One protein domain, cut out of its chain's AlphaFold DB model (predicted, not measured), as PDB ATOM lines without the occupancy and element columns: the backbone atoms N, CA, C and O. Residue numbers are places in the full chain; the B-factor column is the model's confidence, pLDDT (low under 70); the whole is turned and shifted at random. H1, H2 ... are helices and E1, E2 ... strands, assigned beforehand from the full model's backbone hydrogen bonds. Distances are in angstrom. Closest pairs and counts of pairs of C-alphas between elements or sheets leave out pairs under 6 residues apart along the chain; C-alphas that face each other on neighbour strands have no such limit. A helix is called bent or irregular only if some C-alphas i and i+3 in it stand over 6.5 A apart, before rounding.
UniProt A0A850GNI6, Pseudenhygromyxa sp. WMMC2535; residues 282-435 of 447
ATOM      1  N   ARG A 282     196.630 233.792 123.465       96.25
ATOM      2  CA  ARG A 282     196.557 235.215 123.109       96.25
ATOM      3  C   ARG A 282     197.291 236.129 124.091       96.25
ATOM      4  O   ARG A 282     197.333 237.332 123.864       96.25
ATOM      5  N   GLY A 283     197.908 235.570 125.133       95.81
ATOM      6  CA  GLY A 283     198.652 236.320 126.144       95.81
ATOM      7  C   GLY A 283     197.774 237.056 127.157       95.81
ATOM      8  O   GLY A 283     198.258 237.996 127.782       95.81
ATOM      9  N   LEU A 284     196.503 236.664 127.308       96.19
ATOM     10  CA  LEU A 284     195.608 237.248 128.311       96.19
ATOM     11  C   LEU A 284     195.929 236.706 129.704       96.19
ATOM     12  O   LEU A 284     196.270 235.534 129.859       96.19
ATOM     13  N   CYS A 285     195.697 237.529 130.724       96.38
ATOM     14  CA  CYS A 285     195.620 237.058 132.104       96.38
ATOM     15  C   CYS A 285     194.312 236.286 132.317       96.38
ATOM     16  O   CYS A 285     193.244 236.721 131.873       96.38
ATOM     17  N   VAL A 286     194.370 235.154 133.018       97.94
ATOM     18  CA  VAL A 286     193.198 234.299 133.226       97.94
ATOM     19  C   VAL A 286     192.970 234.063 134.709       97.94
ATOM     20  O   VAL A 286     193.705 233.336 135.367       97.94
ATOM     21  N   GLY A 287     191.897 234.640 135.232       97.81
ATOM     22  CA  GLY A 287     191.421 234.318 136.562       97.81
ATOM     23  C   GLY A 287     190.490 233.112 136.562       97.81
ATOM     24  O   GLY A 287     189.636 232.962 135.687       97.81
ATOM     25  N   VAL A 288     190.595 232.266 137.576       98.44
ATOM     26  CA  VAL A 288     189.668 231.155 137.796       98.44
ATOM     27  C   VAL A 288     188.957 231.361 139.121       98.44
ATOM     28  O   VAL A 288     189.585 231.496 140.160       98.44
ATOM     29  N   ASN A 289     187.631 231.353 139.109       97.94
ATOM     30  CA  ASN A 289     186.812 231.388 140.311       97.94
ATOM     31  C   ASN A 289     186.345 229.975 140.663       97.94
ATOM     32  O   ASN A 289     185.781 229.269 139.825       97.94
ATOM     33  N   SER A 290     186.507 229.588 141.927       98.00
ATOM     34  CA  SER A 290     185.971 228.336 142.455       98.00
ATOM     35  C   SER A 290     185.161 228.576 143.722       98.00
ATOM     36  O   SER A 290     185.681 228.984 144.763       98.00
ATOM     37  N   VAL A 291     183.855 228.315 143.643       97.00
ATOM     38  CA  VAL A 291     182.990 228.292 144.825       97.00
ATOM     39  C   VAL A 291     183.167 226.944 145.516       97.00
ATOM     40  O   VAL A 291     182.842 225.896 144.954       97.00
ATOM     41  N   LEU A 292     183.675 226.970 146.746       97.81
ATOM     42  CA  LEU A 292     183.835 225.782 147.572       97.81
ATOM     43  C   LEU A 292     182.477 225.354 148.134       97.81
ATOM     44  O   LEU A 292     181.803 226.097 148.850       97.81
ATOM     45  N   THR A 293     182.126 224.115 147.834       97.50
ATOM     46  CA  THR A 293     180.932 223.381 148.245       97.50
ATOM     47  C   THR A 293     181.348 222.058 148.900       97.50
ATOM     48  O   THR A 293     182.481 221.601 148.712       97.50
ATOM     49  N   PRO A 294     180.458 221.387 149.647       97.56
ATOM     50  CA  PRO A 294     180.751 220.060 150.184       97.56
ATOM     51  C   PRO A 294     181.207 219.038 149.126       97.56
ATOM     52  O   PRO A 294     181.984 218.149 149.462       97.56
ATOM     53  N   ASP A 295     180.759 219.184 147.873       97.56
ATOM     54  CA  ASP A 295     181.048 218.248 146.778       97.56
ATOM     55  C   ASP A 295     182.481 218.401 146.216       97.56
ATOM     56  O   ASP A 295     183.038 217.426 145.707       97.56
ATOM     57  N   ASN A 296     183.090 219.593 146.317       98.19
ATOM     58  CA  ASN A 296     184.393 219.919 145.710       98.19
ATOM     59  C   ASN A 296     185.443 220.484 146.684       98.19
ATOM     60  O   ASN A 296     186.577 220.705 146.275       98.19
ATOM     61  N   ALA A 297     185.130 220.724 147.963       98.06
ATOM     62  CA  ALA A 297     186.100 221.316 148.893       98.06
ATOM     63  C   ALA A 297     187.394 220.492 149.016       98.06
ATOM     64  O   ALA A 297     188.475 221.064 149.117       98.06
ATOM     65  N   GLY A 298     187.288 219.161 148.966       98.00
ATOM     66  CA  GLY A 298     188.444 218.257 148.977       98.00
ATOM     67  C   GLY A 298     189.263 218.256 147.682       98.00
ATOM     68  O   GLY A 298     190.348 217.695 147.664       98.00
ATOM     69  N   ASP A 299     188.784 218.898 146.614       98.19
ATOM     70  CA  ASP A 299     189.465 218.915 145.318       98.19
ATOM     71  C   ASP A 299     190.480 220.055 145.194       98.19
ATOM     72  O   ASP A 299     191.132 220.158 144.160       98.19
ATOM     73  N   LEU A 300     190.614 220.924 146.206       98.56
ATOM     74  CA  LEU A 300     191.395 222.163 146.125       98.56
ATOM     75  C   LEU A 300     192.837 221.938 145.651       98.56
ATOM     76  O   LEU A 300     193.300 222.620 144.740       98.56
ATOM     77  N   THR A 301     193.551 220.988 146.257       98.62
ATOM     78  CA  THR A 301     194.956 220.724 145.916       98.62
ATOM     79  C   THR A 301     195.101 220.201 144.489       98.62
ATOM     80  O   THR A 301     195.947 220.685 143.745       98.62
ATOM     81  N   GLU A 302     194.249 219.263 144.076       98.62
ATOM     82  CA  GLU A 302     194.284 218.705 142.719       98.62
ATOM     83  C   GLU A 302     193.795 219.705 141.658       98.62
ATOM     84  O   GLU A 302     194.311 219.723 140.545       98.62
ATOM     85  N   LEU A 303     192.857 220.593 142.001       98.69
ATOM     86  CA  LEU A 303     192.460 221.711 141.142       98.69
ATOM     87  C   LEU A 303     193.632 222.671 140.910       98.69
ATOM     88  O   LEU A 303     193.857 223.094 139.783       98.69
ATOM     89  N   LEU A 304     194.413 222.980 141.947       98.56
ATOM     90  CA  LEU A 304     195.613 223.800 141.793       98.56
ATOM     91  C   LEU A 304     196.682 223.105 140.945       98.56
ATOM     92  O   LEU A 304     197.295 223.760 140.111       98.56
ATOM     93  N   ARG A 305     196.861 221.787 141.088       98.44
ATOM     94  CA  ARG A 305     197.762 221.008 140.217       98.44
ATOM     95  C   ARG A 305     197.306 220.974 138.767       98.44
ATOM     96  O   ARG A 305     198.140 221.031 137.874       98.44
ATOM     97  N   LEU A 306     195.998 220.917 138.524       98.56
ATOM     98  CA  LEU A 306     195.449 221.046 137.176       98.56
ATOM     99  C   LEU A 306     195.799 222.410 136.558       98.56
ATOM    100  O   LEU A 306     196.052 222.472 135.361       98.56
ATOM    101  N   LEU A 307     195.828 223.479 137.364       98.19
ATOM    102  CA  LEU A 307     196.113 224.841 136.901       98.19
ATOM    103  C   LEU A 307     197.610 225.199 136.857       98.19
ATOM    104  O   LEU A 307     197.999 226.121 136.142       98.19
ATOM    105  N   GLU A 308     198.454 224.476 137.594       97.69
ATOM    106  CA  GLU A 308     199.896 224.728 137.717       97.69
ATOM    107  C   GLU A 308     200.631 224.869 136.369       97.69
ATOM    108  O   GLU A 308     201.423 225.812 136.250       97.69
ATOM    109  N   PRO A 309     200.348 224.066 135.318       97.44
ATOM    110  CA  PRO A 309     200.997 224.222 134.014       97.44
ATOM    111  C   PRO A 309     200.833 225.614 133.384       97.44
ATOM    112  O   PRO A 309     201.668 226.018 132.575       97.44
ATOM    113  N   TRP A 310     199.787 226.357 133.760       97.12
ATOM    114  CA  TRP A 310     199.497 227.696 133.245       97.12
ATOM    115  C   TRP A 310     199.912 228.837 134.190       97.12
ATOM    116  O   TRP A 310     199.771 230.008 133.839       97.12
ATOM    117  N   SER A 311     200.462 228.528 135.367       91.75
ATOM    118  CA  SER A 311     200.895 229.520 136.366       91.75
ATOM    119  C   SER A 311     201.820 230.600 135.793       91.75
ATOM    120  O   SER A 311     201.588 231.795 135.969       91.75
ATOM    121  N   GLY A 312     202.839 230.192 135.033       89.88
ATOM    122  CA  GLY A 312     203.789 231.102 134.385       89.88
ATOM    123  C   GLY A 312     203.198 231.932 133.240       89.88
ATOM    124  O   GLY A 312     203.852 232.864 132.778       89.88
ATOM    125  N   ALA A 313     201.984 231.607 132.788       90.50
ATOM    126  CA  ALA A 313     201.260 232.317 131.739       90.50
ATOM    127  C   ALA A 313     200.193 233.284 132.294       90.50
ATOM    128  O   ALA A 313     199.463 233.882 131.513       90.50
ATOM    129  N   GLY A 314     200.119 233.466 133.620       90.06
ATOM    130  CA  GLY A 314     199.202 234.424 134.247       90.06
ATOM    131  C   GLY A 314     197.850 233.836 134.657       90.06
ATOM    132  O   GLY A 314     196.854 234.561 134.645       90.06
ATOM    133  N   VAL A 315     197.804 232.543 135.005       96.69
ATOM    134  CA  VAL A 315     196.625 231.932 135.641       96.69
ATOM    135  C   VAL A 315     196.643 232.125 137.156       96.69
ATOM    136  O   VAL A 315     197.629 231.779 137.807       96.69
ATOM    137  N   ASP A 316     195.524 232.597 137.715       96.62
ATOM    138  CA  ASP A 316     195.246 232.600 139.158       96.62
ATOM    139  C   ASP A 316     193.980 231.797 139.511       96.62
ATOM    140  O   ASP A 316     193.110 231.565 138.671       96.62
ATOM    141  N   LEU A 317     193.882 231.352 140.766       97.94
ATOM    142  CA  LEU A 317     192.695 230.728 141.341       97.94
ATOM    143  C   LEU A 317     192.203 231.539 142.540       97.94
ATOM    144  O   LEU A 317     192.821 231.571 143.600       97.94
ATOM    145  N   GLN A 318     191.007 232.091 142.428       97.81
ATOM    146  CA  GLN A 318     190.262 232.642 143.542       97.81
ATOM    147  C   GLN A 318     189.273 231.598 144.066       97.81
ATOM    148  O   GLN A 318     188.287 231.253 143.407       97.81
ATOM    149  N   VAL A 319     189.492 231.116 145.285       97.75
ATOM    150  CA  VAL A 319     188.532 230.256 145.982       97.75
ATOM    151  C   VAL A 319     187.663 231.065 146.923       97.75
ATOM    152  O   VAL A 319     188.137 231.964 147.618       97.75
ATOM    153  N   GLN A 320     186.377 230.737 146.977       96.00
ATOM    154  CA  GLN A 320     185.434 231.458 147.822       96.00
ATOM    155  C   GLN A 320     184.347 230.566 148.398       96.00
ATOM    156  O   GLN A 320     183.990 229.540 147.824       96.00
ATOM    157  N   LEU A 321     183.787 230.969 149.537       94.56
ATOM    158  CA  LEU A 321     182.529 230.392 150.002       94.56
ATOM    159  C   LEU A 321     181.360 230.947 149.201       94.56
ATOM    160  O   LEU A 321     181.418 232.061 148.676       94.56
ATOM    161  N   TYR A 322     180.273 230.176 149.167       92.19
ATOM    162  CA  TYR A 322     179.025 230.663 148.611       92.19
ATOM    163  C   TYR A 322     178.582 231.951 149.320       92.19
ATOM    164  O   TYR A 322     178.395 231.997 150.543       92.19
ATOM    165  N   HIS A 323     178.416 232.989 148.508       87.38
ATOM    166  CA  HIS A 323     177.989 234.314 148.901       87.38
ATOM    167  C   HIS A 323     176.987 234.805 147.846       87.38
ATOM    168  O   HIS A 323     177.387 235.005 146.697       87.38
ATOM    169  N   PRO A 324     175.691 234.947 148.178       81.25
ATOM    170  CA  PRO A 324     174.727 235.493 147.241       81.25
ATOM    171  C   PRO A 324     175.069 236.962 147.002       81.25
ATOM    172  O   PRO A 324     175.095 237.760 147.940       81.25
ATOM    173  N   GLU A 325     175.331 237.333 145.753       72.19
ATOM    174  CA  GLU A 325     175.435 238.744 145.396       72.19
ATOM    175  C   GLU A 325     174.065 239.404 145.576       72.19
ATOM    176  O   GLU A 325     173.040 238.891 145.123       72.19
ATOM    177  N   ALA A 326     174.032 240.536 146.279       56.16
ATOM    178  CA  ALA A 326     172.818 241.312 146.506       56.16
ATOM    179  C   ALA A 326     172.444 242.103 145.240       56.16
ATOM    180  O   ALA A 326     172.443 243.330 145.244       56.16
ATOM    181  N   LEU A 327     172.125 241.418 144.142       55.00
ATOM    182  CA  LEU A 327     171.691 242.052 142.890       55.00
ATOM    183  C   LEU A 327     170.225 242.494 142.980       55.00
ATOM    184  O   LEU A 327     169.369 242.025 142.237       55.00
ATOM    185  N   GLY A 328     169.912 243.335 143.971       52.31
ATOM    186  CA  GLY A 328     168.551 243.813 144.237       52.31
ATOM    187  C   GLY A 328     167.549 242.702 144.570       52.31
ATOM    188  O   GLY A 328     166.344 242.942 144.586       52.31
ATOM    189  N   MET A 329     168.032 241.484 144.818       53.94
ATOM    190  CA  MET A 329     167.185 240.342 145.122       53.94
ATOM    191  C   MET A 329     166.662 240.455 146.545       53.94
ATOM    192  O   MET A 329     167.414 240.760 147.476       53.94
ATOM    193  N   GLU A 330     165.380 240.143 146.720       57.94
ATOM    194  CA  GLU A 330     164.819 239.940 148.048       57.94
ATOM    195  C   GLU A 330     165.665 238.885 148.793       57.94
ATOM    196  O   GLU A 330     166.038 237.868 148.190       57.94
ATOM    197  N   PRO A 331     165.952 239.067 150.099       60.53
ATOM    198  CA  PRO A 331     166.734 238.133 150.924       60.53
ATOM    199  C   PRO A 331     166.235 236.677 150.931       60.53
ATOM    200  O   PRO A 331     166.837 235.807 151.549       60.53
ATOM    201  N   GLU A 332     165.096 236.411 150.307       67.06
ATOM    202  CA  GLU A 332     164.433 235.118 150.213       67.06
ATOM    203  C   GLU A 332     164.909 234.297 149.003       67.06
ATOM    204  O   GLU A 332     164.868 233.071 149.059       67.06
ATOM    205  N   GLY A 333     165.426 234.935 147.942       68.56
ATOM    206  CA  GLY A 333     165.777 234.251 146.689       68.56
ATOM    207  C   GLY A 333     166.874 233.195 146.846       68.56
ATOM    208  O   GLY A 333     166.759 232.087 146.332       68.56
ATOM    209  N   TRP A 334     167.912 233.489 147.630       74.44
ATOM    210  CA  TRP A 334     168.990 232.531 147.890       74.44
ATOM    211  C   TRP A 334     168.600 231.458 148.916       74.44
ATOM    212  O   TRP A 334     169.175 230.374 148.909       74.44
ATOM    213  N   ARG A 335     167.593 231.710 149.767       78.62
ATOM    214  CA  ARG A 335     167.058 230.698 150.696       78.62
ATOM    215  C   ARG A 335     166.268 229.604 149.983       78.62
ATOM    216  O   ARG A 335     166.050 228.544 150.560       78.62
ATOM    217  N   ALA A 336     165.858 229.841 148.737       73.19
ATOM    218  CA  ALA A 336     165.312 228.799 147.874       73.19
ATOM    219  C   ALA A 336     166.384 227.782 147.432       73.19
ATOM    220  O   ALA A 336     166.042 226.697 146.962       73.19
ATOM    221  N   LEU A 337     167.671 228.109 147.586       78.62
ATOM    222  CA  LEU A 337     168.764 227.195 147.287       78.62
ATOM    223  C   LEU A 337     168.978 226.213 148.443       78.62
ATOM    224  O   LEU A 337     168.854 226.554 149.618       78.62
ATOM    225  N   ALA A 338     169.365 224.984 148.102       82.00
ATOM    226  CA  ALA A 338     169.684 223.934 149.065       82.00
ATOM    227  C   ALA A 338     171.024 224.226 149.769       82.00
ATOM    228  O   ALA A 338     172.065 223.686 149.385       82.00
ATOM    229  N   LEU A 339     171.015 225.106 150.778       78.62
ATOM    230  CA  LEU A 339     172.208 225.586 151.492       78.62
ATOM    231  C   LEU A 339     173.116 224.463 151.990       78.62
ATOM    232  O   LEU A 339     174.338 224.589 151.949       78.62
ATOM    233  N   GLU A 340     172.533 223.344 152.420       82.81
ATOM    234  CA  GLU A 340     173.260 222.151 152.844       82.81
ATOM    235  C   GLU A 340     174.195 221.581 151.782       82.81
ATOM    236  O   GLU A 340     175.167 220.914 152.129       82.81
ATOM    237  N   ARG A 341     173.915 221.854 150.507       87.06
ATOM    238  CA  ARG A 341     174.701 221.405 149.357       87.06
ATOM    239  C   ARG A 341     175.665 222.468 148.841       87.06
ATOM    240  O   ARG A 341     176.463 222.162 147.966       87.06
ATOM    241  N   LEU A 342     175.582 223.701 149.340       88.75
ATOM    242  CA  LEU A 342     176.358 224.837 148.831       88.75
ATOM    243  C   LEU A 342     177.390 225.355 149.828       88.75
ATOM    244  O   LEU A 342     178.408 225.903 149.423       88.75
ATOM    245  N   VAL A 343     177.137 225.197 151.126       93.12
ATOM    246  CA  VAL A 343     177.917 225.865 152.169       93.12
ATOM    247  C   VAL A 343     178.787 224.864 152.921       93.12
ATOM    248  O   VAL A 343     178.304 224.087 153.747       93.12
ATOM    249  N   CYS A 344     180.096 224.923 152.681       95.31
ATOM    250  CA  CYS A 344     181.086 224.162 153.440       95.31
ATOM    251  C   CYS A 344     181.096 224.529 154.924       95.31
ATOM    252  O   CYS A 344     180.937 225.692 155.295       95.31
ATOM    253  N   GLY A 345     181.359 223.534 155.771       95.75
ATOM    254  CA  GLY A 345     181.641 223.763 157.184       95.75
ATOM    255  C   GLY A 345     183.104 224.145 157.443       95.75
ATOM    256  O   GLY A 345     183.991 223.812 156.649       95.75
ATOM    257  N   PRO A 346     183.405 224.753 158.605       97.44
ATOM    258  CA  PRO A 346     184.766 225.156 158.967       97.44
ATOM    259  C   PRO A 346     185.762 223.990 158.990       97.44
ATOM    260  O   PRO A 346     186.932 224.168 158.665       97.44
ATOM    261  N   ALA A 347     185.319 222.788 159.376       97.56
ATOM    262  CA  ALA A 347     186.171 221.600 159.387       97.56
ATOM    263  C   ALA A 347     186.595 221.172 157.973       97.56
ATOM    264  O   ALA A 347     187.754 220.822 157.778       97.56
ATOM    265  N   GLN A 348     185.685 221.251 156.996       97.69
ATOM    266  CA  GLN A 348     185.972 220.904 155.601       97.69
ATOM    267  C   GLN A 348     186.945 221.907 154.978       97.69
ATOM    268  O   GLN A 348     187.937 221.494 154.387       97.69
ATOM    269  N   ILE A 349     186.717 223.211 155.184       98.19
ATOM    270  CA  ILE A 349     187.629 224.259 154.701       98.19
ATOM    271  C   ILE A 349     189.018 224.101 155.328       98.19
ATOM    272  O   ILE A 349     190.016 224.069 154.608       98.19
ATOM    273  N   ARG A 350     189.103 223.911 156.654       97.94
ATOM    274  CA  ARG A 350     190.391 223.669 157.324       97.94
ATOM    275  C   ARG A 350     191.099 222.431 156.790       97.94
ATOM    276  O   ARG A 350     192.311 222.482 156.623       97.94
ATOM    277  N   ALA A 351     190.372 221.341 156.542       98.25
ATOM    278  CA  ALA A 351     190.949 220.111 156.013       98.25
ATOM    279  C   ALA A 351     191.536 220.315 154.608       98.25
ATOM    280  O   ALA A 351     192.703 219.992 154.410       98.25
ATOM    281  N   ALA A 352     190.778 220.928 153.693       98.19
ATOM    282  CA  ALA A 352     191.217 221.207 152.322       98.19
ATOM    283  C   ALA A 352     192.497 222.057 152.281       98.19
ATOM    284  O   ALA A 352     193.486 221.717 151.637       98.19
ATOM    285  N   PHE A 353     192.523 223.144 153.050       98.44
ATOM    286  CA  PHE A 353     193.689 224.019 153.119       98.44
ATOM    287  C   PHE A 353     194.868 223.404 153.896       98.44
ATOM    288  O   PHE A 353     196.023 223.701 153.599       98.44
ATOM    289  N   ALA A 354     194.618 222.542 154.887       98.06
ATOM    290  CA  ALA A 354     195.677 221.817 155.592       98.06
ATOM    291  C   ALA A 354     196.290 220.697 154.742       98.06
ATOM    292  O   ALA A 354     197.435 220.310 154.967       98.06
ATOM    293  N   GLU A 355     195.536 220.131 153.804       98.25
ATOM    294  CA  GLU A 355     196.065 219.247 152.770       98.25
ATOM    295  C   GLU A 355     196.968 220.017 151.809       98.25
ATOM    296  O   GLU A 355     198.134 219.649 151.672       98.25
ATOM    297  N   LEU A 356     196.495 221.150 151.278       98.19
ATOM    298  CA  LEU A 356     197.299 222.047 150.444       98.19
ATOM    299  C   LEU A 356     198.612 222.457 151.130       98.19
ATOM    300  O   LEU A 356     199.677 222.349 150.534       98.19
ATOM    301  N   ALA A 357     198.563 222.849 152.405       97.94
ATOM    302  CA  ALA A 357     199.751 223.242 153.168       97.94
ATOM    303  C   ALA A 357     200.765 222.102 153.402       97.94
ATOM    304  O   ALA A 357     201.907 222.372 153.764       97.94
ATOM    305  N   ARG A 358     200.348 220.837 153.261       97.94
ATOM    306  CA  ARG A 358     201.203 219.647 153.425       97.94
ATOM    307  C   ARG A 358     201.654 219.052 152.092       97.94
ATOM    308  O   ARG A 358     202.392 218.067 152.102       97.94
ATOM    309  N   ALA A 359     201.196 219.604 150.972       98.00
ATOM    310  CA  ALA A 359     201.578 219.146 149.651       98.00
ATOM    311  C   ALA A 359     203.099 219.339 149.436       98.00
ATOM    312  O   ALA A 359     203.648 220.346 149.887       98.00
ATOM    313  N   PRO A 360     203.810 218.408 148.767       97.75
ATOM    314  CA  PRO A 360     205.249 218.555 148.502       97.75
ATOM    315  C   PRO A 360     205.607 219.832 147.721       97.75
ATOM    316  O   PRO A 360     206.701 220.368 147.857       97.75
ATOM    317  N   ASP A 361     204.657 220.298 146.921       97.38
ATOM    318  CA  ASP A 361     204.654 221.450 146.022       97.38
ATOM    319  C   ASP A 361     203.893 222.661 146.603       97.38
ATOM    320  O   ASP A 361     203.571 223.601 145.877       97.38
ATOM    321  N   ALA A 362     203.613 222.670 147.916       97.50
ATOM    322  CA  ALA A 362     202.749 223.664 148.560       97.50
ATOM    323  C   ALA A 362     203.130 225.117 148.250       97.50
ATOM    324  O   ALA A 362     202.241 225.937 148.059       97.50
ATOM    325  N   ASP A 363     204.419 225.459 148.181       97.44
ATOM    326  CA  ASP A 363     204.825 226.845 147.929       97.44
ATOM    327  C   ASP A 363     204.446 227.345 146.536       97.44
ATOM    328  O   ASP A 363     203.969 228.476 146.418       97.44
ATOM    329  N   ALA A 364     204.602 226.501 145.514       96.81
ATOM    330  CA  ALA A 364     204.167 226.821 144.160       96.81
ATOM    331  C   ALA A 364     202.637 226.933 144.108       96.81
ATOM    332  O   ALA A 364     202.109 227.958 143.681       96.81
ATOM    333  N   LEU A 365     201.919 225.942 144.647       97.75
ATOM    334  CA  LEU A 365     200.452 225.942 144.643       97.75
ATOM    335  C   LEU A 365     199.847 227.113 145.436       97.75
ATOM    336  O   LEU A 365     198.847 227.692 145.022       97.75
ATOM    337  N   LEU A 366     200.453 227.498 146.563       97.56
ATOM    338  CA  LEU A 366     199.991 228.622 147.381       97.56
ATOM    339  C   LEU A 366     200.201 229.978 146.699       97.56
ATOM    340  O   LEU A 366     199.513 230.925 147.058       97.56
ATOM    341  N   SER A 367     201.122 230.083 145.734       95.69
ATOM    342  CA  SER A 367     201.291 231.306 144.934       95.69
ATOM    343  C   SER A 367     200.178 231.511 143.903       95.69
ATOM    344  O   SER A 367     200.006 232.622 143.413       95.69
ATOM    345  N   LEU A 368     199.407 230.458 143.612       96.62
ATOM    346  CA  LEU A 368     198.323 230.481 142.633       96.62
ATOM    347  C   LEU A 368     196.956 230.756 143.243       96.62
ATOM    348  O   LEU A 368     196.016 230.988 142.494       96.62
ATOM    349  N   VAL A 369     196.812 230.684 144.571       97.94
ATOM    350  CA  VAL A 369     195.499 230.711 145.216       97.94
ATOM    351  C   VAL A 369     195.297 231.925 146.110       97.94
ATOM    352  O   VAL A 369     196.093 232.192 147.007       97.94
ATOM    353  N   SER A 370     194.156 232.587 145.939       97.31
ATOM    354  CA  SER A 370     193.607 233.529 146.908       97.31
ATOM    355  C   SER A 370     192.283 233.015 147.475       97.31
ATOM    356  O   SER A 370     191.511 232.320 146.819       97.31
ATOM    357  N   ALA A 371     192.023 233.325 148.740       96.69
ATOM    358  CA  ALA A 371     190.854 232.927 149.499       96.69
ATOM    359  C   ALA A 371     190.001 234.166 149.783       96.69
ATOM    360  O   ALA A 371     190.373 235.012 150.601       96.69
ATOM    361  N   ARG A 372     188.828 234.250 149.146       93.62
ATOM    362  CA  ARG A 372     187.827 235.296 149.387       93.62
ATOM    363  C   ARG A 372     186.633 234.766 150.157       93.62
ATOM    364  O   ARG A 372     186.293 233.589 150.101       93.62
ATOM    365  N   HIS A 373     185.970 235.655 150.891       93.19
ATOM    366  CA  HIS A 373     184.724 235.352 151.607       93.19
ATOM    367  C   HIS A 373     184.837 234.183 152.609       93.19
ATOM    368  O   HIS A 373     183.831 233.590 152.996       93.19
ATOM    369  N   ILE A 374     186.055 233.844 153.044       95.69
ATOM    370  CA  ILE A 374     186.338 232.791 154.021       95.69
ATOM    371  C   ILE A 374     186.758 233.459 155.328       95.69
ATOM    372  O   ILE A 374     187.705 234.242 155.365       95.69
ATOM    373  N   ALA A 375     186.081 233.127 156.429       96.19
ATOM    374  CA  ALA A 375     186.490 233.601 157.745       96.19
ATOM    375  C   ALA A 375     187.932 233.165 158.043       96.19
ATOM    376  O   ALA A 375     188.274 231.991 157.920       96.19
ATOM    377  N   HIS A 376     188.774 234.078 158.526       96.44
ATOM    378  CA  HIS A 376     190.198 233.796 158.758       96.44
ATOM    379  C   HIS A 376     190.435 232.604 159.697       96.44
ATOM    380  O   HIS A 376     191.389 231.842 159.534       96.44
ATOM    381  N   CYS A 377     189.543 232.404 160.668       97.12
ATOM    382  CA  CYS A 377     189.587 231.272 161.594       97.12
ATOM    383  C   CYS A 377     189.269 229.903 160.961       97.12
ATOM    384  O   CYS A 377     189.445 228.862 161.603       97.12
ATOM    385  N   TRP A 378     188.804 229.879 159.713       97.69
ATOM    386  CA  TRP A 378     188.582 228.661 158.930       97.69
ATOM    387  C   TRP A 378     189.811 228.280 158.100       97.69
ATOM    388  O   TRP A 378     189.843 227.194 157.533       97.69
ATOM    389  N   LEU A 379     190.844 229.126 158.073       97.81
ATOM    390  CA  LEU A 379     192.112 228.845 157.412       97.81
ATOM    391  C   LEU A 379     193.170 228.384 158.430       97.81
ATOM    392  O   LEU A 379     193.244 228.952 159.534       97.81
ATOM    393  N   PRO A 380     194.014 227.390 158.083       97.62
ATOM    394  CA  PRO A 380     195.173 227.020 158.888       97.62
ATOM    395  C   PRO A 380     196.095 228.223 159.109       97.62
ATOM    396  O   PRO A 380     196.367 228.990 158.188       97.62
ATOM    397  N   ALA A 381     196.601 228.376 160.336       95.94
ATOM    398  CA  ALA A 381     197.454 229.510 160.695       95.94
ATOM    399  C   ALA A 381     198.724 229.599 159.829       95.94
ATOM    400  O   ALA A 381     199.154 230.699 159.513       95.94
ATOM    401  N   SER A 382     199.268 228.455 159.401       95.69
ATOM    402  CA  SER A 382     200.506 228.358 158.617       95.69
ATOM    403  C   SER A 382     200.442 228.986 157.223       95.69
ATOM    404  O   SER A 382     201.488 229.283 156.658       95.69
ATOM    405  N   ILE A 383     199.248 229.164 156.652       97.06
ATOM    406  CA  ILE A 383     199.089 229.679 155.282       97.06
ATOM    407  C   ILE A 383     198.128 230.862 155.179       97.06
ATOM    408  O   ILE A 383     198.022 231.461 154.117       97.06
ATOM    409  N   ARG A 384     197.421 231.207 156.263       95.62
ATOM    410  CA  ARG A 384     196.373 232.236 156.267       95.62
ATOM    411  C   ARG A 384     196.838 233.552 155.644       95.62
ATOM    412  O   ARG A 384     196.160 234.066 154.771       95.62
ATOM    413  N   GLU A 385     197.985 234.069 156.071       94.25
ATOM    414  CA  GLU A 385     198.513 235.358 155.596       94.25
ATOM    415  C   GLU A 385     198.953 235.329 154.126       94.25
ATOM    416  O   GLU A 385     199.098 236.380 153.517       94.25
ATOM    417  N   ARG A 386     199.152 234.136 153.552       95.56
ATOM    418  CA  ARG A 386     199.568 233.965 152.154       95.56
ATOM    419  C   ARG A 386     198.392 233.936 151.188       95.56
ATOM    420  O   ARG A 386     198.562 234.321 150.043       95.56
ATOM    421  N   VAL A 387     197.243 233.427 151.636       95.88
ATOM    422  CA  VAL A 387     196.089 233.175 150.760       95.88
ATOM    423  C   VAL A 387     194.956 234.166 150.977       95.88
ATOM    424  O   VAL A 387     194.135 234.339 150.091       95.88
ATOM    425  N   VAL A 388     194.854 234.799 152.147       93.38
ATOM    426  CA  VAL A 388     193.779 235.763 152.406       93.38
ATOM    427  C   VAL A 388     193.962 236.990 151.530       93.38
ATOM    428  O   VAL A 388     194.998 237.650 151.581       93.38
ATOM    429  N   GLU A 389     192.907 237.341 150.806       87.56
ATOM    430  CA  GLU A 389     192.822 238.640 150.160       87.56
ATOM    431  C   GLU A 389     192.180 239.663 151.110       87.56
ATOM    432  O   GLU A 389     191.172 239.344 151.754       87.56
ATOM    433  N   PRO A 390     192.732 240.885 151.224       80.25
ATOM    434  CA  PRO A 390     192.100 241.953 151.984       80.25
ATOM    435  C   PRO A 390     190.681 242.220 151.484       80.25
ATOM    436  O   PRO A 390     190.428 242.335 150.285       80.25
ATOM    437  N   VAL A 391     189.742 242.357 152.414       75.94
ATOM    438  CA  VAL A 391     188.378 242.766 152.085       75.94
ATOM    439  C   VAL A 391     188.390 244.272 151.849       75.94
ATOM    440  O   VAL A 391     188.528 245.038 152.799       75.94
ATOM    441  N   ALA A 392     188.268 244.692 150.589       67.31
ATOM    442  CA  ALA A 392     188.275 246.111 150.231       67.31
ATOM    443  C   ALA A 392     187.093 246.878 150.852       67.31
ATOM    444  O   ALA A 392     187.259 248.019 151.273       67.31
ATOM    445  N   GLU A 393     185.916 246.244 150.965       67.31
ATOM    446  CA  GLU A 393     184.712 246.874 151.516       67.31
ATOM    447  C   GLU A 393     183.871 245.895 152.354       67.31
ATOM    448  O   GLU A 393     183.694 244.739 151.954       67.31
ATOM    449  N   PRO A 394     183.310 246.330 153.502       64.25
ATOM    450  CA  PRO A 394     182.335 245.541 154.245       64.25
ATOM    451  C   PRO A 394     181.127 245.239 153.353       64.25
ATOM    452  O   PRO A 394     180.382 246.142 152.979       64.25
ATOM    453  N   GLN A 395     180.921 243.970 153.014       71.00
ATOM    454  CA  GLN A 395     179.769 243.550 152.222       71.00
ATOM    455  C   GLN A 395     178.561 243.304 153.144       71.00
ATOM    456  O   GLN A 395     178.682 242.638 154.175       71.00
ATOM    457  N   ASP A 396     177.380 243.800 152.755       68.75
ATOM    458  CA  ASP A 396     176.126 243.740 153.541       68.75
ATOM    459  C   ASP A 396     175.674 242.303 153.895       68.75
ATOM    460  O   ASP A 396     174.850 242.091 154.784       68.75
ATOM    461  N   ASN A 397     176.237 241.304 153.219       81.62
ATOM    462  CA  ASN A 397     175.889 239.891 153.330       81.62
ATOM    463  C   ASN A 397     176.892 239.083 154.172       81.62
ATOM    464  O   ASN A 397     176.947 237.850 154.074       81.62
ATOM    465  N   PHE A 398     177.656 239.757 155.031       88.81
ATOM    466  CA  PHE A 398     178.494 239.122 156.040       88.81
ATOM    467  C   PHE A 398     178.015 239.457 157.442       88.81
ATOM    468  O   PHE A 398     177.624 240.578 157.755       88.81
ATOM    469  N   THR A 399     178.102 238.469 158.323       91.38
ATOM    470  CA  THR A 399     177.865 238.647 159.749       91.38
ATOM    471  C   THR A 399     179.145 238.376 160.517       91.38
ATOM    472  O   THR A 399     179.793 237.342 160.347       91.38
ATOM    473  N   THR A 400     179.485 239.296 161.419       93.81
ATOM    474  CA  THR A 400     180.517 239.081 162.435       93.81
ATOM    475  C   THR A 400     179.851 238.550 163.706       93.81
ATOM    476  O   THR A 400     179.100 239.293 164.343       93.81
ATOM    477  N   PRO A 401     180.097 237.289 164.109       95.50
ATOM    478  CA  PRO A 401     179.533 236.753 165.344       95.50
ATOM    479  C   PRO A 401     180.000 237.538 166.581       95.50
ATOM    480  O   PRO A 401     181.142 238.001 166.599       95.50
ATOM    481  N   PRO A 402     179.189 237.634 167.655       95.38
ATOM    482  CA  PRO A 402     179.563 238.370 168.869       95.38
ATOM    483  C   PRO A 402     180.885 237.917 169.500       95.38
ATOM    484  O   PRO A 402     181.634 238.742 170.012       95.38
ATOM    485  N   ALA A 403     181.213 236.624 169.410       95.06
ATOM    486  CA  ALA A 403     182.479 236.083 169.906       95.06
ATOM    487  C   ALA A 403     183.710 236.725 169.235       95.06
ATOM    488  O   ALA A 403     184.785 236.759 169.824       95.06
ATOM    489  N   CYS A 404     183.563 237.258 168.021       96.56
ATOM    490  CA  CYS A 404     184.641 237.899 167.277       96.56
ATOM    491  C   CYS A 404     184.877 239.363 167.673       96.56
ATOM    492  O   CYS A 404     185.743 239.989 167.065       96.56
ATOM    493  N   ALA A 405     184.137 239.917 168.645       95.38
ATOM    494  CA  ALA A 405     184.236 241.327 169.032       95.38
ATOM    495  C   ALA A 405     185.680 241.755 169.344       95.38
ATOM    496  O   ALA A 405     186.112 242.790 168.834       95.38
ATOM    497  N   ASP A 406     186.410 240.898 170.067       95.12
ATOM    498  CA  ASP A 406     187.795 241.105 170.511       95.12
ATOM    499  C   ASP A 406     188.819 240.298 169.685       95.12
ATOM    500  O   ASP A 406     189.957 240.086 170.105       95.12
ATOM    501  N   CYS A 407     188.422 239.782 168.517       95.94
ATOM    502  CA  CYS A 407     189.324 239.024 167.654       95.94
ATOM    503  C   CYS A 407     190.381 239.968 167.043       95.94
ATOM    504  O   CYS A 407     190.005 240.908 166.342       95.94
ATOM    505  N   PRO A 408     191.692 239.699 167.188       94.56
ATOM    506  CA  PRO A 408     192.749 240.548 166.632       94.56
ATOM    507  C   PRO A 408     192.749 240.571 165.098       94.56
ATOM    508  O   PRO A 408     193.232 241.517 164.494       94.56
ATOM    509  N   GLY A 409     192.188 239.544 164.451       92.00
ATOM    510  CA  GLY A 409     192.044 239.494 162.995       92.00
ATOM    511  C   GLY A 409     190.737 240.088 162.472       92.00
ATOM    512  O   GLY A 409     190.434 239.877 161.303       92.00
ATOM    513  N   ARG A 410     189.926 240.739 163.318       93.12
ATOM    514  CA  ARG A 410     188.584 241.217 162.951       93.12
ATOM    515  C   ARG A 410     188.610 242.233 161.813       93.12
ATOM    516  O   ARG A 410     187.771 242.123 160.932       93.12
ATOM    517  N   GLU A 411     189.542 243.184 161.831       89.69
ATOM    518  CA  GLU A 411     189.565 244.298 160.867       89.69
ATOM    519  C   GLU A 411     189.757 243.836 159.418       89.69
ATOM    520  O   GLU A 411     189.150 244.404 158.520       89.69
ATOM    521  N   GLY A 412     190.535 242.775 159.190       89.56
ATOM    522  CA  GLY A 412     190.742 242.209 157.851       89.56
ATOM    523  C   GLY A 412     189.861 241.005 157.521       89.56
ATOM    524  O   GLY A 412     189.913 240.512 156.402       89.56
ATOM    525  N   CYS A 413     189.100 240.474 158.484       93.56
ATOM    526  CA  CYS A 413     188.328 239.248 158.297       93.56
ATOM    527  C   CYS A 413     186.931 239.571 157.754       93.56
ATOM    528  O   CYS A 413     186.200 240.306 158.415       93.56
ATOM    529  N   PRO A 414     186.482 238.932 156.655       92.69
ATOM    530  CA  PRO A 414     185.143 239.177 156.116       92.69
ATOM    531  C   PRO A 414     184.025 238.774 157.092       92.69
ATOM    532  O   PRO A 414     182.912 239.270 157.004       92.69
ATOM    533  N   GLY A 415     184.306 237.869 158.035       94.31
ATOM    534  CA  GLY A 415     183.295 237.257 158.899       94.31
ATOM    535  C   GLY A 415     182.698 236.011 158.245       94.31
ATOM    536  O   GLY A 415     183.353 235.357 157.433       94.31
ATOM    537  N   LEU A 416     181.477 235.644 158.633       95.19
ATOM    538  CA  LEU A 416     180.735 234.550 158.003       95.19
ATOM    539  C   LEU A 416     179.831 235.124 156.914       95.19
ATOM    540  O   LEU A 416     179.127 236.098 157.177       95.19
ATOM    541  N   THR A 417     179.790 234.505 155.730       93.25
ATOM    542  CA  THR A 417     178.730 234.812 154.755       93.25
ATOM    543  C   THR A 417     177.367 234.530 155.395       93.25
ATOM    544  O   THR A 417     177.256 233.641 156.244       93.25
ATOM    545  N   MET A 418     176.311 235.247 155.006       91.38
ATOM    546  CA  MET A 418     174.961 234.987 155.530       91.38
ATOM    547  C   MET A 418     174.535 233.512 155.406       91.38
ATOM    548  O   MET A 418     174.085 232.957 156.411       91.38
ATOM    549  N   PRO A 419     174.749 232.822 154.265       91.38
ATOM    550  CA  PRO A 419     174.510 231.383 154.177       91.38
ATOM    551  C   PRO A 419     175.316 230.553 155.182       91.38
ATOM    552  O   PRO A 419     174.778 229.618 155.771       91.38
ATOM    553  N   ALA A 420     176.593 230.884 155.411       94.25
ATOM    554  CA  ALA A 420     177.427 230.207 156.405       94.25
ATOM    555  C   ALA A 420     176.932 230.432 157.833       94.25
ATOM    556  O   ALA A 420     176.875 229.480 158.612       94.25
ATOM    557  N   PHE A 421     176.535 231.661 158.155       94.12
ATOM    558  CA  PHE A 421     175.971 232.010 159.451       94.12
ATOM    559  C   PHE A 421     174.649 231.275 159.710       94.12
ATOM    560  O   PHE A 421     174.488 230.674 160.769       94.12
ATOM    561  N   GLU A 422     173.721 231.267 158.747       92.12
ATOM    562  CA  GLU A 422     172.436 230.564 158.884       92.12
ATOM    563  C   GLU A 422     172.612 229.043 158.967       92.12
ATOM    564  O   GLU A 422     171.918 228.378 159.736       92.12
ATOM    565  N   ARG A 423     173.554 228.482 158.198       93.31
ATOM    566  CA  ARG A 423     173.799 227.037 158.143       93.31
ATOM    567  C   ARG A 423     174.489 226.498 159.394       93.31
ATOM    568  O   ARG A 423     174.124 225.420 159.858       93.31
ATOM    569  N   TRP A 424     175.520 227.190 159.875       95.38
ATOM    570  CA  TRP A 424     176.448 226.660 160.882       95.38
ATOM    571  C   TRP A 424     176.408 227.394 162.222       95.38
ATOM    572  O   TRP A 424     177.077 226.960 163.155       95.38
ATOM    573  N   GLY A 425     175.649 228.486 162.317       96.00
ATOM    574  CA  GLY A 425     175.526 229.283 163.528       96.00
ATOM    575  C   GLY A 425     176.742 230.173 163.828       96.00
ATOM    576  O   GLY A 425     177.810 230.049 163.212       96.00
ATOM    577  N   PRO A 426     176.604 231.114 164.781       96.50
ATOM    578  CA  PRO A 426     177.693 231.993 165.213       96.50
ATOM    579  C   PRO A 426     178.893 231.237 165.807       96.50
ATOM    580  O   PRO A 426     180.017 231.734 165.742       96.50
ATOM    581  N   GLU A 427     178.678 230.046 166.369       96.56
ATOM    582  CA  GLU A 427     179.701 229.173 166.956       96.56
ATOM    583  C   GLU A 427     180.676 228.587 165.927       96.56
ATOM    584  O   GLU A 427     181.759 228.124 166.291       96.56
ATOM    585  N   ALA A 428     180.329 228.636 164.638       96.44
ATOM    586  CA  ALA A 428     181.225 228.220 163.568       96.44
ATOM    587  C   ALA A 428     182.450 229.138 163.440       96.44
ATOM    588  O   ALA A 428     183.481 228.726 162.896       96.44
ATOM    589  N   ALA A 429     182.367 230.376 163.936       97.00
ATOM    590  CA  ALA A 429     183.518 231.258 164.050       97.00
ATOM    591  C   ALA A 429     184.287 230.979 165.347       97.00
ATOM    592  O   ALA A 429     183.730 230.932 166.440       97.00
ATOM    593  N   SER A 430     185.605 230.835 165.227       96.56
ATOM    594  CA  SER A 430     186.507 230.648 166.363       96.56
ATOM    595  C   SER A 430     187.502 231.808 166.389       96.56
ATOM    596  O   SER A 430     188.456 231.774 165.612       96.56
ATOM    597  N   PRO A 431     187.292 232.847 167.218       96.06
ATOM    598  CA  PRO A 431     188.157 234.023 167.262       96.06
ATOM    599  C   PRO A 431     189.636 233.641 167.316       96.06
ATOM    600  O   PRO A 431     190.031 232.727 168.047       96.06
ATOM    601  N   LEU A 432     190.452 234.328 166.516       95.38
ATOM    602  CA  LEU A 432     191.891 234.126 166.556       95.38
ATOM    603  C   LEU A 432     192.392 234.520 167.944       95.38
ATOM    604  O   LEU A 432     191.957 235.517 168.514       95.38
ATOM    605  N   LYS A 433     193.304 233.732 168.501       92.81
ATOM    606  CA  LYS A 433     193.993 234.134 169.724       92.81
ATOM    607  C   LYS A 433     195.059 235.142 169.333       92.81
ATOM    608  O   LYS A 433     195.747 234.926 168.332       92.81
ATOM    609  N   SER A 434     195.209 236.214 170.110       80.75
ATOM    610  CA  SER A 434     196.402 237.051 170.001       80.75
ATOM    611  C   SER A 434     197.615 236.130 170.079       80.75
ATOM    612  O   SER A 434     197.589 235.216 170.914       80.75
ATOM    613  N   PRO A 435     198.639 236.311 169.227       73.88
ATOM    614  CA  PRO A 435     199.906 235.635 169.433       73.88
ATOM    615  C   PRO A 435     200.352 236.056 170.827       73.88
ATOM    616  O   PRO A 435     200.733 237.202 171.051       73.88
TER     617      PRO A 435
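AT A GLANCE: This is residues 282 to 435 of the 447 residues of a protein of Pseudenhygromyxa sp. WMMC2535 (UniProt A0A850GNI6). A small parallel three-stranded sheet, E1, E2 and E3, has the long kinked helix H1 packed along one face, with H2 packed on residues 297 to 301 of H1 and H3, which leads by a tight link into E3, packed on residues 301 to 308 of H1. Beyond the ends of the strands a second, mostly loop region holds H5 and much of the long links at residues 322 to 345 and 388 to 417. The printed part has 154 residues with five named helices and three named strands, in the order E1 H1 E2 H2 H3 E3 H4 H5; the class is mixed, and under half of the residues, 64, are in named elements. It is compact, with a radius of gyration of the C-alphas of 15.7 A and spans of 42 by 40 by 28 A.

IN THESE COORDINATES: The sheet's strands are E1, residues 285 to 292, 22.5 A long from C-alpha 285 at (195.620, 237.058, 132.104); E2, residues 315 to 321, 20.2 A; and E3, residues 369 to 372. H1, residues 297 to 313, is 25.4 A long, has a kink of 50 degrees near residue 307, and is irregular, with C-alphas 298 and 301 7.6 A apart. H2 is residues 346 to 356, 15.5 A; H3 is 362 to 367, H4 is 384 to 387, and H5 is 418 to 424, ending at C-alpha 424 at (176.448, 226.660, 160.882).

HOW THE PARTS SIT: E2 is the inner strand, parallel to both edge strands. Toward E1, N 288 and O 316 are 2.8 A apart; toward E3, N 370 and O 317 are 2.9 A apart, both within hydrogen-bond range. E1, H1, E2 and E2, H2 H3, E3 are strand-helix-strand units, parallel neighbour strands with helices between, with right-handed crossovers. H1 is on one face of the sheet, making two layers, at a height of 8.1 A over the sheet and 5 degrees from E2 on the local plane, along the strands. With residues 297 to 301 alone H1 touches H2, closest C-alphas Gly 298 and Ala 352, 5.3 A, at a steep tilt of 41 degrees. With residues 301 to 308 alone it touches H3, closest C-alphas Leu 304 and Leu 365, 6.0 A. H4 only grazes the sheet, its Val 387 4.6 A from Ser 370 between C-alphas. H5 touches no helix and is apart from E3. In H2, H3 and H5 every O i to N i+4 pair is within hydrogen-bond range; H1 has 6 of 13, with 10 of 14 O i to N i+3 pairs, and H4 is too short for an i+4 pair.

THE WHOLE: The C-alphas of Arg 282 and Pro 402, the two farthest apart, are 48.9 A apart. The printed part has no cut. The links E2 to H2, E3 to H4 and H4 to H5 are long. Mean pLDDT of the printed part is 91.3; residues 326 to 333, 392 to 394 and 396 are under 70.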